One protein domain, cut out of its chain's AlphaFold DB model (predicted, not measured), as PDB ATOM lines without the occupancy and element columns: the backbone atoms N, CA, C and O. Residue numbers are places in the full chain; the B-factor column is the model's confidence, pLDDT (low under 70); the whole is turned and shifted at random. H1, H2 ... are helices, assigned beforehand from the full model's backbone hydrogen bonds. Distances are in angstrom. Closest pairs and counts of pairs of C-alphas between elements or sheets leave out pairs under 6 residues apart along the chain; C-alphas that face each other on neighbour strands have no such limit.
ATOM      1  N   GLU A   2     174.975 132.753 125.323       96.44
ATOM      2  CA  GLU A   2     174.685 132.991 126.754       96.44
ATOM      3  C   GLU A   2     174.425 134.463 127.114       96.44
ATOM      4  O   GLU A   2     173.414 134.772 127.732       96.44
ATOM      5  N   ALA A   3     175.263 135.393 126.647       97.81
ATOM      6  CA  ALA A   3     175.058 136.824 126.894       97.81
ATOM      7  C   ALA A   3     173.720 137.358 126.334       97.81
ATOM      8  O   ALA A   3     173.078 138.200 126.958       97.81
ATOM      9  N   ALA A   4     173.271 136.853 125.178       97.44
ATOM     10  CA  ALA A   4     171.982 137.234 124.596       97.44
ATOM     11  C   ALA A   4     170.809 136.623 125.381       97.44
ATOM     12  O   ALA A   4     169.806 137.295 125.610       97.44
ATOM     13  N   ALA A   5     170.959 135.387 125.870       98.19
ATOM     14  CA  ALA A   5     169.984 134.777 126.770       98.19
ATOM     15  C   ALA A   5     169.868 135.567 128.086       98.19
ATOM     16  O   ALA A   5     168.761 135.873 128.531       98.19
ATOM     17  N   GLN A   6     170.996 135.991 128.663       98.62
ATOM     18  CA  GLN A   6     170.999 136.837 129.854       98.62
ATOM     19  C   GLN A   6     170.335 138.195 129.595       98.62
ATOM     20  O   GLN A   6     169.622 138.700 130.459       98.62
ATOM     21  N   ALA A   7     170.495 138.775 128.403       98.56
ATOM     22  CA  ALA A   7     169.807 140.011 128.036       98.56
ATOM     23  C   ALA A   7     168.275 139.850 128.023       98.56
ATOM     24  O   ALA A   7     167.573 140.747 128.484       98.56
ATOM     25  N   VAL A   8     167.751 138.701 127.572       98.69
ATOM     26  CA  VAL A   8     166.313 138.386 127.669       98.69
ATOM     27  C   VAL A   8     165.870 138.300 129.132       98.69
ATOM     28  O   VAL A   8     164.827 138.849 129.485       98.69
ATOM     29  N   LEU A   9     166.657 137.650 129.997       98.69
ATOM     30  CA  LEU A   9     166.352 137.566 131.431       98.69
ATOM     31  C   LEU A   9     166.345 138.948 132.093       98.69
ATOM     32  O   LEU A   9     165.395 139.277 132.799       98.69
ATOM     33  N   ASN A  10     167.348 139.777 131.807       98.69
ATOM     34  CA  ASN A  10     167.431 141.142 132.324       98.69
ATOM     35  C   ASN A  10     166.252 141.995 131.832       98.69
ATOM     36  O   ASN A  10     165.663 142.731 132.615       98.69
ATOM     37  N   ALA A  11     165.866 141.864 130.558       98.56
ATOM     38  CA  ALA A  11     164.725 142.585 130.003       98.56
ATOM     39  C   ALA A  11     163.404 142.195 130.681       98.56
ATOM     40  O   ALA A  11     162.582 143.072 130.920       98.56
ATOM     41  N   ARG A  12     163.207 140.914 131.029       98.62
ATOM     42  CA  ARG A  12     162.047 140.467 131.822       98.62
ATOM     43  C   ARG A  12     162.095 141.021 133.250       98.62
ATOM     44  O   ARG A  12     161.081 141.493 133.748       98.62
ATOM     45  N   ALA A  13     163.266 140.996 133.887       98.44
ATOM     46  CA  ALA A  13     163.449 141.439 135.272       98.44
ATOM     47  C   ALA A  13     163.148 142.934 135.490       98.44
ATOM     48  O   ALA A  13     162.797 143.327 136.598       98.44
ATOM     49  N   SER A  14     163.222 143.758 134.440       98.19
ATOM     50  CA  SER A  14     162.820 145.172 134.484       98.19
ATOM     51  C   SER A  14     161.310 145.402 134.663       98.19
ATOM     52  O   SER A  14     160.897 146.547 134.821       98.19
ATOM     53  N   PHE A  15     160.487 144.346 134.637       97.62
ATOM     54  CA  PHE A  15     159.027 144.406 134.779       97.62
ATOM     55  C   PHE A  15     158.538 143.444 135.881       97.62
ATOM     56  O   PHE A  15     157.864 142.458 135.579       97.62
ATOM     57  N   PRO A  16     158.875 143.695 137.162       97.25
ATOM     58  CA  PRO A  16     158.639 142.748 138.257       97.25
ATOM     59  C   PRO A  16     157.157 142.435 138.515       97.25
ATOM     60  O   PRO A  16     156.840 141.337 138.963       97.25
ATOM     61  N   ASP A  17     156.255 143.363 138.190       97.81
ATOM     62  CA  ASP A  17     154.808 143.213 138.405       97.81
ATOM     63  C   ASP A  17     154.074 142.603 137.197       97.81
ATOM     64  O   ASP A  17     152.859 142.406 137.232       97.81
ATOM     65  N   SER A  18     154.788 142.327 136.099       97.81
ATOM     66  CA  SER A  18     154.206 141.735 134.892       97.81
ATOM     67  C   SER A  18     154.354 140.217 134.891       97.81
ATOM     68  O   SER A  18     155.441 139.666 135.061       97.81
ATOM     69  N   SER A  19     153.257 139.520 134.610       98.12
ATOM     70  CA  SER A  19     153.295 138.095 134.280       98.12
ATOM     71  C   SER A  19     153.987 137.852 132.935       98.12
ATOM     72  O   SER A  19     154.035 138.724 132.064       98.12
ATOM     73  N   LEU A  20     154.454 136.620 132.708       98.12
ATOM     74  CA  LEU A  20     154.974 136.234 131.394       98.12
ATOM     75  C   LEU A  20     153.921 136.384 130.289       98.12
ATOM     76  O   LEU A  20     154.279 136.777 129.188       98.12
ATOM     77  N   ALA A  21     152.640 136.133 130.571       98.12
ATOM     78  CA  ALA A  21     151.580 136.321 129.581       98.12
ATOM     79  C   ALA A  21     151.493 137.782 129.113       98.12
ATOM     80  O   ALA A  21     151.411 138.032 127.918       98.12
ATOM     81  N   GLN A  22     151.597 138.742 130.038       98.00
ATOM     82  CA  GLN A  22     151.615 140.170 129.703       98.00
ATOM     83  C   GLN A  22     152.892 140.567 128.955       98.00
ATOM     84  O   GLN A  22     152.829 141.312 127.985       98.00
ATOM     85  N   LEU A  23     154.054 140.044 129.362       98.38
ATOM     86  CA  LEU A  23     155.326 140.349 128.694       98.38
ATOM     87  C   LEU A  23     155.437 139.781 127.277       98.38
ATOM     88  O   LEU A  23     156.269 140.257 126.509       98.38
ATOM     89  N   TYR A  24     154.648 138.763 126.946       98.31
ATOM     90  CA  TYR A  24     154.679 138.064 125.660       98.31
ATOM     91  C   TYR A  24     153.399 138.228 124.841       98.31
ATOM     92  O   TYR A  24     153.237 137.552 123.825       98.31
ATOM     93  N   ASP A  25     152.509 139.133 125.243       98.06
ATOM     94  CA  ASP A  25     151.415 139.562 124.386       98.06
ATOM     95  C   ASP A  25     152.004 140.245 123.129       98.06
ATOM     96  O   ASP A  25     152.758 141.215 123.258       98.06
ATOM     97  N   PRO A  26     151.706 139.767 121.904       95.19
ATOM     98  CA  PRO A  26     152.352 140.265 120.687       95.19
ATOM     99  C   PRO A  26     152.117 141.750 120.387       95.19
ATOM    100  O   PRO A  26     152.897 142.351 119.649       95.19
ATOM    101  N   LEU A  27     151.045 142.340 120.924       96.62
ATOM    102  CA  LEU A  27     150.691 143.742 120.698       96.62
ATOM    103  C   LEU A  27     151.329 144.668 121.736       96.62
ATOM    104  O   LEU A  27     151.492 145.859 121.473       96.62
ATOM    105  N   THR A  28     151.675 144.136 122.908       95.94
ATOM    106  CA  THR A  28     152.135 144.929 124.059       95.94
ATOM    107  C   THR A  28     153.507 144.521 124.598       95.94
ATOM    108  O   THR A  28     153.992 145.130 125.553       95.94
ATOM    109  N   MET A  29     154.176 143.553 123.961       98.12
ATOM    110  CA  MET A  29     155.534 143.130 124.302       98.12
ATOM    111  C   MET A  29     156.481 144.340 124.392       98.12
ATOM    112  O   MET A  29     156.618 145.089 123.418       98.12
ATOM    113  N   PRO A  30     157.179 144.544 125.528       98.25
ATOM    114  CA  PRO A  30     158.049 145.700 125.686       98.25
ATOM    115  C   PRO A  30     159.157 145.733 124.621       98.25
ATOM    116  O   PRO A  30     159.845 144.723 124.438       98.25
ATOM    117  N   PRO A  31     159.442 146.889 123.983       97.88
ATOM    118  CA  PRO A  31     160.431 146.972 122.900       97.88
ATOM    119  C   PRO A  31     161.828 146.466 123.285       97.88
ATOM    120  O   PRO A  31     162.537 145.881 122.466       97.88
ATOM    121  N   GLY A  32     162.224 146.660 124.550       98.00
ATOM    122  CA  GLY A  32     163.482 146.138 125.084       98.00
ATOM    123  C   GLY A  32     163.537 144.608 125.097       98.00
ATOM    124  O   GLY A  32     164.572 144.031 124.764       98.00
ATOM    125  N   LEU A  33     162.415 143.950 125.405       98.56
ATOM    126  CA  LEU A  33     162.308 142.496 125.380       98.56
ATOM    127  C   LEU A  33     162.289 141.983 123.936       98.56
ATOM    128  O   LEU A  33     163.059 141.079 123.619       98.56
ATOM    129  N   THR A  34     161.508 142.596 123.041       98.19
ATOM    130  CA  THR A  34     161.493 142.245 121.606       98.19
ATOM    131  C   THR A  34     162.893 142.320 120.999       98.19
ATOM    132  O   THR A  34     163.340 141.384 120.337       98.19
ATOM    133  N   LYS A  35     163.635 143.398 121.281       98.25
ATOM    134  CA  LYS A  35     165.011 143.565 120.798       98.25
ATOM    135  C   LYS A  35     165.961 142.507 121.364       98.25
ATOM    136  O   LYS A  35     166.826 142.023 120.637       98.25
ATOM    137  N   ALA A  36     165.812 142.130 122.636       98.50
ATOM    138  CA  ALA A  36     166.623 141.072 123.238       98.50
ATOM    139  C   ALA A  36     166.402 139.714 122.545       98.50
ATOM    140  O   ALA A  36     167.378 139.017 122.266       98.50
ATOM    141  N   HIS A  37     165.153 139.380 122.189       98.31
ATOM    142  CA  HIS A  37     164.844 138.178 121.395       98.31
ATOM    143  C   HIS A  37     165.434 138.239 119.995       98.31
ATOM    144  O   HIS A  37     166.116 137.305 119.602       98.31
ATOM    145  N   GLN A  38     165.293 139.358 119.283       96.38
ATOM    146  CA  GLN A  38     165.885 139.509 117.946       96.38
ATOM    147  C   GLN A  38     167.404 139.286 117.951       96.38
ATOM    148  O   GLN A  38     167.955 138.688 117.025       96.38
ATOM    149  N   VAL A  39     168.100 139.761 118.987       97.12
ATOM    150  CA  VAL A  39     169.539 139.515 119.148       97.12
ATOM    151  C   VAL A  39     169.813 138.039 119.426       97.12
ATOM    152  O   VAL A  39     170.747 137.490 118.844       97.12
ATOM    153  N   LEU A  40     169.029 137.396 120.294       97.69
ATOM    154  CA  LEU A  40     169.173 135.970 120.578       97.69
ATOM    155  C   LEU A  40     168.944 135.122 119.318       97.69
ATOM    156  O   LEU A  40     169.803 134.306 118.989       97.69
ATOM    157  N   ASP A  41     167.872 135.389 118.575       95.19
ATOM    158  CA  ASP A  41     167.527 134.706 117.326       95.19
ATOM    159  C   ASP A  41     168.656 134.807 116.302       95.19
ATOM    160  O   ASP A  41     169.062 133.805 115.727       95.19
ATOM    161  N   GLN A  42     169.256 135.989 116.130       93.38
ATOM    162  CA  GLN A  42     170.400 136.154 115.226       93.38
ATOM    163  C   GLN A  42     171.621 135.325 115.641       93.38
ATOM    164  O   GLN A  42     172.423 134.949 114.789       93.38
ATOM    165  N   GLN A  43     171.820 135.087 116.939       94.62
ATOM    166  CA  GLN A  43     172.918 134.240 117.410       94.62
ATOM    167  C   GLN A  43     172.605 132.758 117.212       94.62
ATOM    168  O   GLN A  43     173.524 132.006 116.907       94.62
ATOM    169  N   VAL A  44     171.339 132.356 117.358       94.38
ATOM    170  CA  VAL A  44     170.879 130.987 117.086       94.38
ATOM    171  C   VAL A  44     170.913 130.694 115.587       94.38
ATOM    172  O   VAL A  44     171.465 129.684 115.182       94.38
ATOM    173  N   ASP A  45     170.434 131.596 114.732       94.19
ATOM    174  CA  ASP A  45     170.487 131.411 113.276       94.19
ATOM    175  C   ASP A  45     171.933 131.182 112.792       94.19
ATOM    176  O   ASP A  45     172.190 130.307 111.966       94.19
ATOM    177  N   LYS A  46     172.908 131.887 113.387       92.94
ATOM    178  CA  LYS A  46     174.339 131.701 113.090       92.94
ATOM    179  C   LYS A  46     174.880 130.316 113.443       92.94
ATOM    180  O   LYS A  46     175.891 129.920 112.864       92.94
ATOM    181  N   THR A  47     174.267 129.585 114.377       93.25
ATOM    182  CA  THR A  47     174.695 128.207 114.682       93.25
ATOM    183  C   THR A  47     174.213 127.213 113.628       93.25
ATOM    184  O   THR A  47     174.834 126.166 113.465       93.25
ATOM    185  N   TYR A  48     173.158 127.550 112.880       93.81
ATOM    186  CA  TYR A  48     172.678 126.765 111.742       93.81
ATOM    187  C   TYR A  48     173.432 127.065 110.438       93.81
ATOM    188  O   TYR A  48     173.485 126.210 109.553       93.81
ATOM    189  N   GLY A  49     174.050 128.244 110.318       90.12
ATOM    190  CA  GLY A  49     174.946 128.587 109.214       90.12
ATOM    191  C   GLY A  49     175.233 130.085 109.101       90.12
ATOM    192  O   GLY A  49     174.652 130.909 109.799       90.12
ATOM    193  N   ASN A  50     176.138 130.465 108.196       82.38
ATOM    194  CA  ASN A  50     176.513 131.868 107.983       82.38
ATOM    195  C   ASN A  50     175.618 132.556 106.934       82.38
ATOM    196  O   ASN A  50     176.108 133.089 105.939       82.38
ATOM    197  N   PHE A  51     174.301 132.506 107.129       84.62
ATOM    198  CA  PHE A  51     173.311 133.152 106.266       84.62
ATOM    199  C   PHE A  51     172.148 133.705 107.099       84.62
ATOM    200  O   PHE A  51     172.004 133.391 108.278       84.62
ATOM    201  N   LYS A  52     171.334 134.574 106.495       88.50
ATOM    202  CA  LYS A  52     170.093 135.071 107.102       88.50
ATOM    203  C   LYS A  52     168.912 134.372 106.445       88.50
ATOM    204  O   LYS A  52     168.909 134.208 105.230       88.50
ATOM    205  N   PHE A  53     167.907 134.002 107.231       91.81
ATOM    206  CA  PHE A  53     166.635 133.554 106.676       91.81
ATOM    207  C   PHE A  53     165.864 134.749 106.106       91.81
ATOM    208  O   PHE A  53     165.714 135.770 106.772       91.81
ATOM    209  N   GLU A  54     165.377 134.617 104.874       89.94
ATOM    210  CA  GLU A  54     164.631 135.676 104.174       89.94
ATOM    211  C   GLU A  54     163.181 135.802 104.665       89.94
ATOM    212  O   GLU A  54     162.551 136.845 104.514       89.94
ATOM    213  N   SER A  55     162.646 134.735 105.260       93.94
ATOM    214  CA  SER A  55     161.308 134.685 105.846       93.94
ATOM    215  C   SER A  55     161.212 133.579 106.896       93.94
ATOM    216  O   SER A  55     162.036 132.661 106.939       93.94
ATOM    217  N   GLU A  56     160.158 133.618 107.710       91.75
ATOM    218  CA  GLU A  56     159.836 132.524 108.634       91.75
ATOM    219  C   GLU A  56     159.588 131.202 107.891       91.75
ATOM    220  O   GLU A  56     160.014 130.144 108.351       91.75
ATOM    221  N   GLY A  57     158.980 131.256 106.697       96.69
ATOM    222  CA  GLY A  57     158.775 130.085 105.842       96.69
ATOM    223  C   GLY A  57     160.089 129.451 105.374       96.69
ATOM    224  O   GLY A  57     160.231 128.228 105.404       96.69
ATOM    225  N   ALA A  58     161.084 130.274 105.018       95.25
ATOM    226  CA  ALA A  58     162.422 129.793 104.669       95.25
ATOM    227  C   ALA A  58     163.114 129.128 105.871       95.25
ATOM    228  O   ALA A  58     163.704 128.055 105.724       95.25
ATOM    229  N   ARG A  59     162.982 129.716 107.072       96.06
ATOM    230  CA  ARG A  59     163.491 129.123 108.319       96.06
ATOM    231  C   ARG A  59     162.846 127.765 108.599       96.06
ATOM    232  O   ARG A  59     163.553 126.797 108.867       96.06
ATOM    233  N   MET A  60     161.524 127.666 108.469       96.62
ATOM    234  CA  MET A  60     160.782 126.420 108.676       96.62
ATOM    235  C   MET A  60     161.225 125.318 107.702       96.62
ATOM    236  O   MET A  60     161.520 124.200 108.123       96.62
ATOM    237  N   SER A  61     161.323 125.637 106.407       96.69
ATOM    238  CA  SER A  61     161.753 124.679 105.380       96.69
ATOM    239  C   SER A  61     163.152 124.124 105.662       96.69
ATOM    240  O   SER A  61     163.358 122.910 105.616       96.69
ATOM    241  N   PHE A  62     164.093 124.997 106.035       96.31
ATOM    242  CA  PHE A  62     165.445 124.592 106.416       96.31
ATOM    243  C   PHE A  62     165.449 123.636 107.620       96.31
ATOM    244  O   PHE A  62     166.103 122.593 107.576       96.31
ATOM    245  N   LEU A  63     164.692 123.954 108.678       96.38
ATOM    246  CA  LEU A  63     164.624 123.112 109.877       96.38
ATOM    247  C   LEU A  63     164.026 121.728 109.580       96.38
ATOM    248  O   LEU A  63     164.539 120.732 110.092       96.38
ATOM    249  N   PHE A  64     163.008 121.634 108.718       97.25
ATOM    250  CA  PHE A  64     162.456 120.342 108.291       97.25
ATOM    251  C   PHE A  64     163.468 119.494 107.510       97.25
ATOM    252  O   PHE A  64     163.576 118.294 107.766       97.25
ATOM    253  N   GLN A  65     164.235 120.095 106.595       96.62
ATOM    254  CA  GLN A  65     165.293 119.385 105.863       96.62
ATOM    255  C   GLN A  65     166.390 118.883 106.810       96.62
ATOM    256  O   GLN A  65     166.839 117.740 106.704       96.62
ATOM    257  N   LEU A  66     166.796 119.717 107.773       96.06
ATOM    258  CA  LEU A  66     167.781 119.336 108.781       96.06
ATOM    259  C   LEU A  66     167.277 118.188 109.663       96.06
ATOM    260  O   LEU A  66     168.023 117.252 109.936       96.06
ATOM    261  N   TYR A  67     166.010 118.240 110.076       97.06
ATOM    262  CA  TYR A  67     165.379 117.168 110.839       97.06
ATOM    263  C   TYR A  67     165.375 115.848 110.059       97.06
ATOM    264  O   TYR A  67     165.809 114.834 110.598       97.06
ATOM    265  N   GLN A  68     164.965 115.858 108.785       97.31
ATOM    266  CA  GLN A  68     164.989 114.661 107.934       97.31
ATOM    267  C   GLN A  68     166.389 114.051 107.838       97.31
ATOM    268  O   GLN A  68     166.533 112.837 107.946       97.31
ATOM    269  N   LYS A  69     167.427 114.887 107.705       96.81
ATOM    270  CA  LYS A  69     168.823 114.433 107.670       96.81
ATOM    271  C   LYS A  69     169.259 113.715 108.954       96.81
ATOM    272  O   LYS A  69     170.096 112.828 108.869       96.81
ATOM    273  N   TYR A  70     168.746 114.103 110.121       95.44
ATOM    274  CA  TYR A  70     169.086 113.458 111.399       95.44
ATOM    275  C   TYR A  70     168.220 112.239 111.738       95.44
ATOM    276  O   TYR A  70     168.515 111.549 112.710       95.44
ATOM    277  N   GLN A  71     167.158 111.988 110.972       88.69
ATOM    278  CA  GLN A  71     166.282 110.819 111.122       88.69
ATOM    279  C   GLN A  71     166.578 109.712 110.095       88.69
ATOM    280  O   GLN A  71     165.929 108.669 110.130       88.69
ATOM    281  N   ALA A  72     167.514 109.954 109.175       64.94
ATOM    282  CA  ALA A  72     168.015 108.991 108.196       64.94
ATOM    283  C   ALA A  72     169.312 108.344 108.694       64.94
ATOM    284  O   ALA A  72     169.490 107.136 108.425       64.94
TER     285      ALA A  72
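Overview. This is residues 2 to 72 of the 72 residues of an uncharacterized protein of Synechococcales bacterium UBA10510 (UniProt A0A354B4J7). Look first for the long helix H3, with H1 side by side with it and running the opposite way, and little H2 near the pair at one end. Beyond the other end of H3 comes H4, whose residues 67 to 71 stick out free with residue 72. The printed part has 71 residues with four named helices, H1 to H4 along the chain, and no named strand: all helix, loose, radius of gyration of the C-alphas 15.2 A, spans 47 by 24 by 23 A.

Arrangement. Start at H3, residues 31 to 48; H1, residues 2 to 13, touches it at a shallow tilt of 21 degrees, opposite ways, the closest C-alphas being those of Ala 4 and Leu 40, 5.1 A apart. H2, residues 20 to 23, is close to H1 but not clearly touching, with closest C-alphas Arg 12 and Leu 23 at 7.4 A; it is only just apart from H3, at 8.0 A. H4, residues 56 to 71, is apart from H1, H2 and H3. In H1 and H4 every O i to N i+4 pair is within hydrogen-bond range, in H3 12 of 14; H2 is too short for such a pair.

Along the chain. Find C-alpha 31 at (160.431, 146.972, 122.900); H3 runs 26.1 A from there. H1 begins at C-alpha 2, (174.685, 132.991, 126.754), and spans 16.4 A, H2 4.9 A. H4 spans 22.8 A to C-alpha 71 at (166.282, 110.819, 111.122).

Size, cuts and confidence. The C-alphas of Asp 17 and Ala 72, the two farthest apart, are 47.5 A apart. The printed part has no cut, its three links are short, and residue 72 alone is under pLDDT 70.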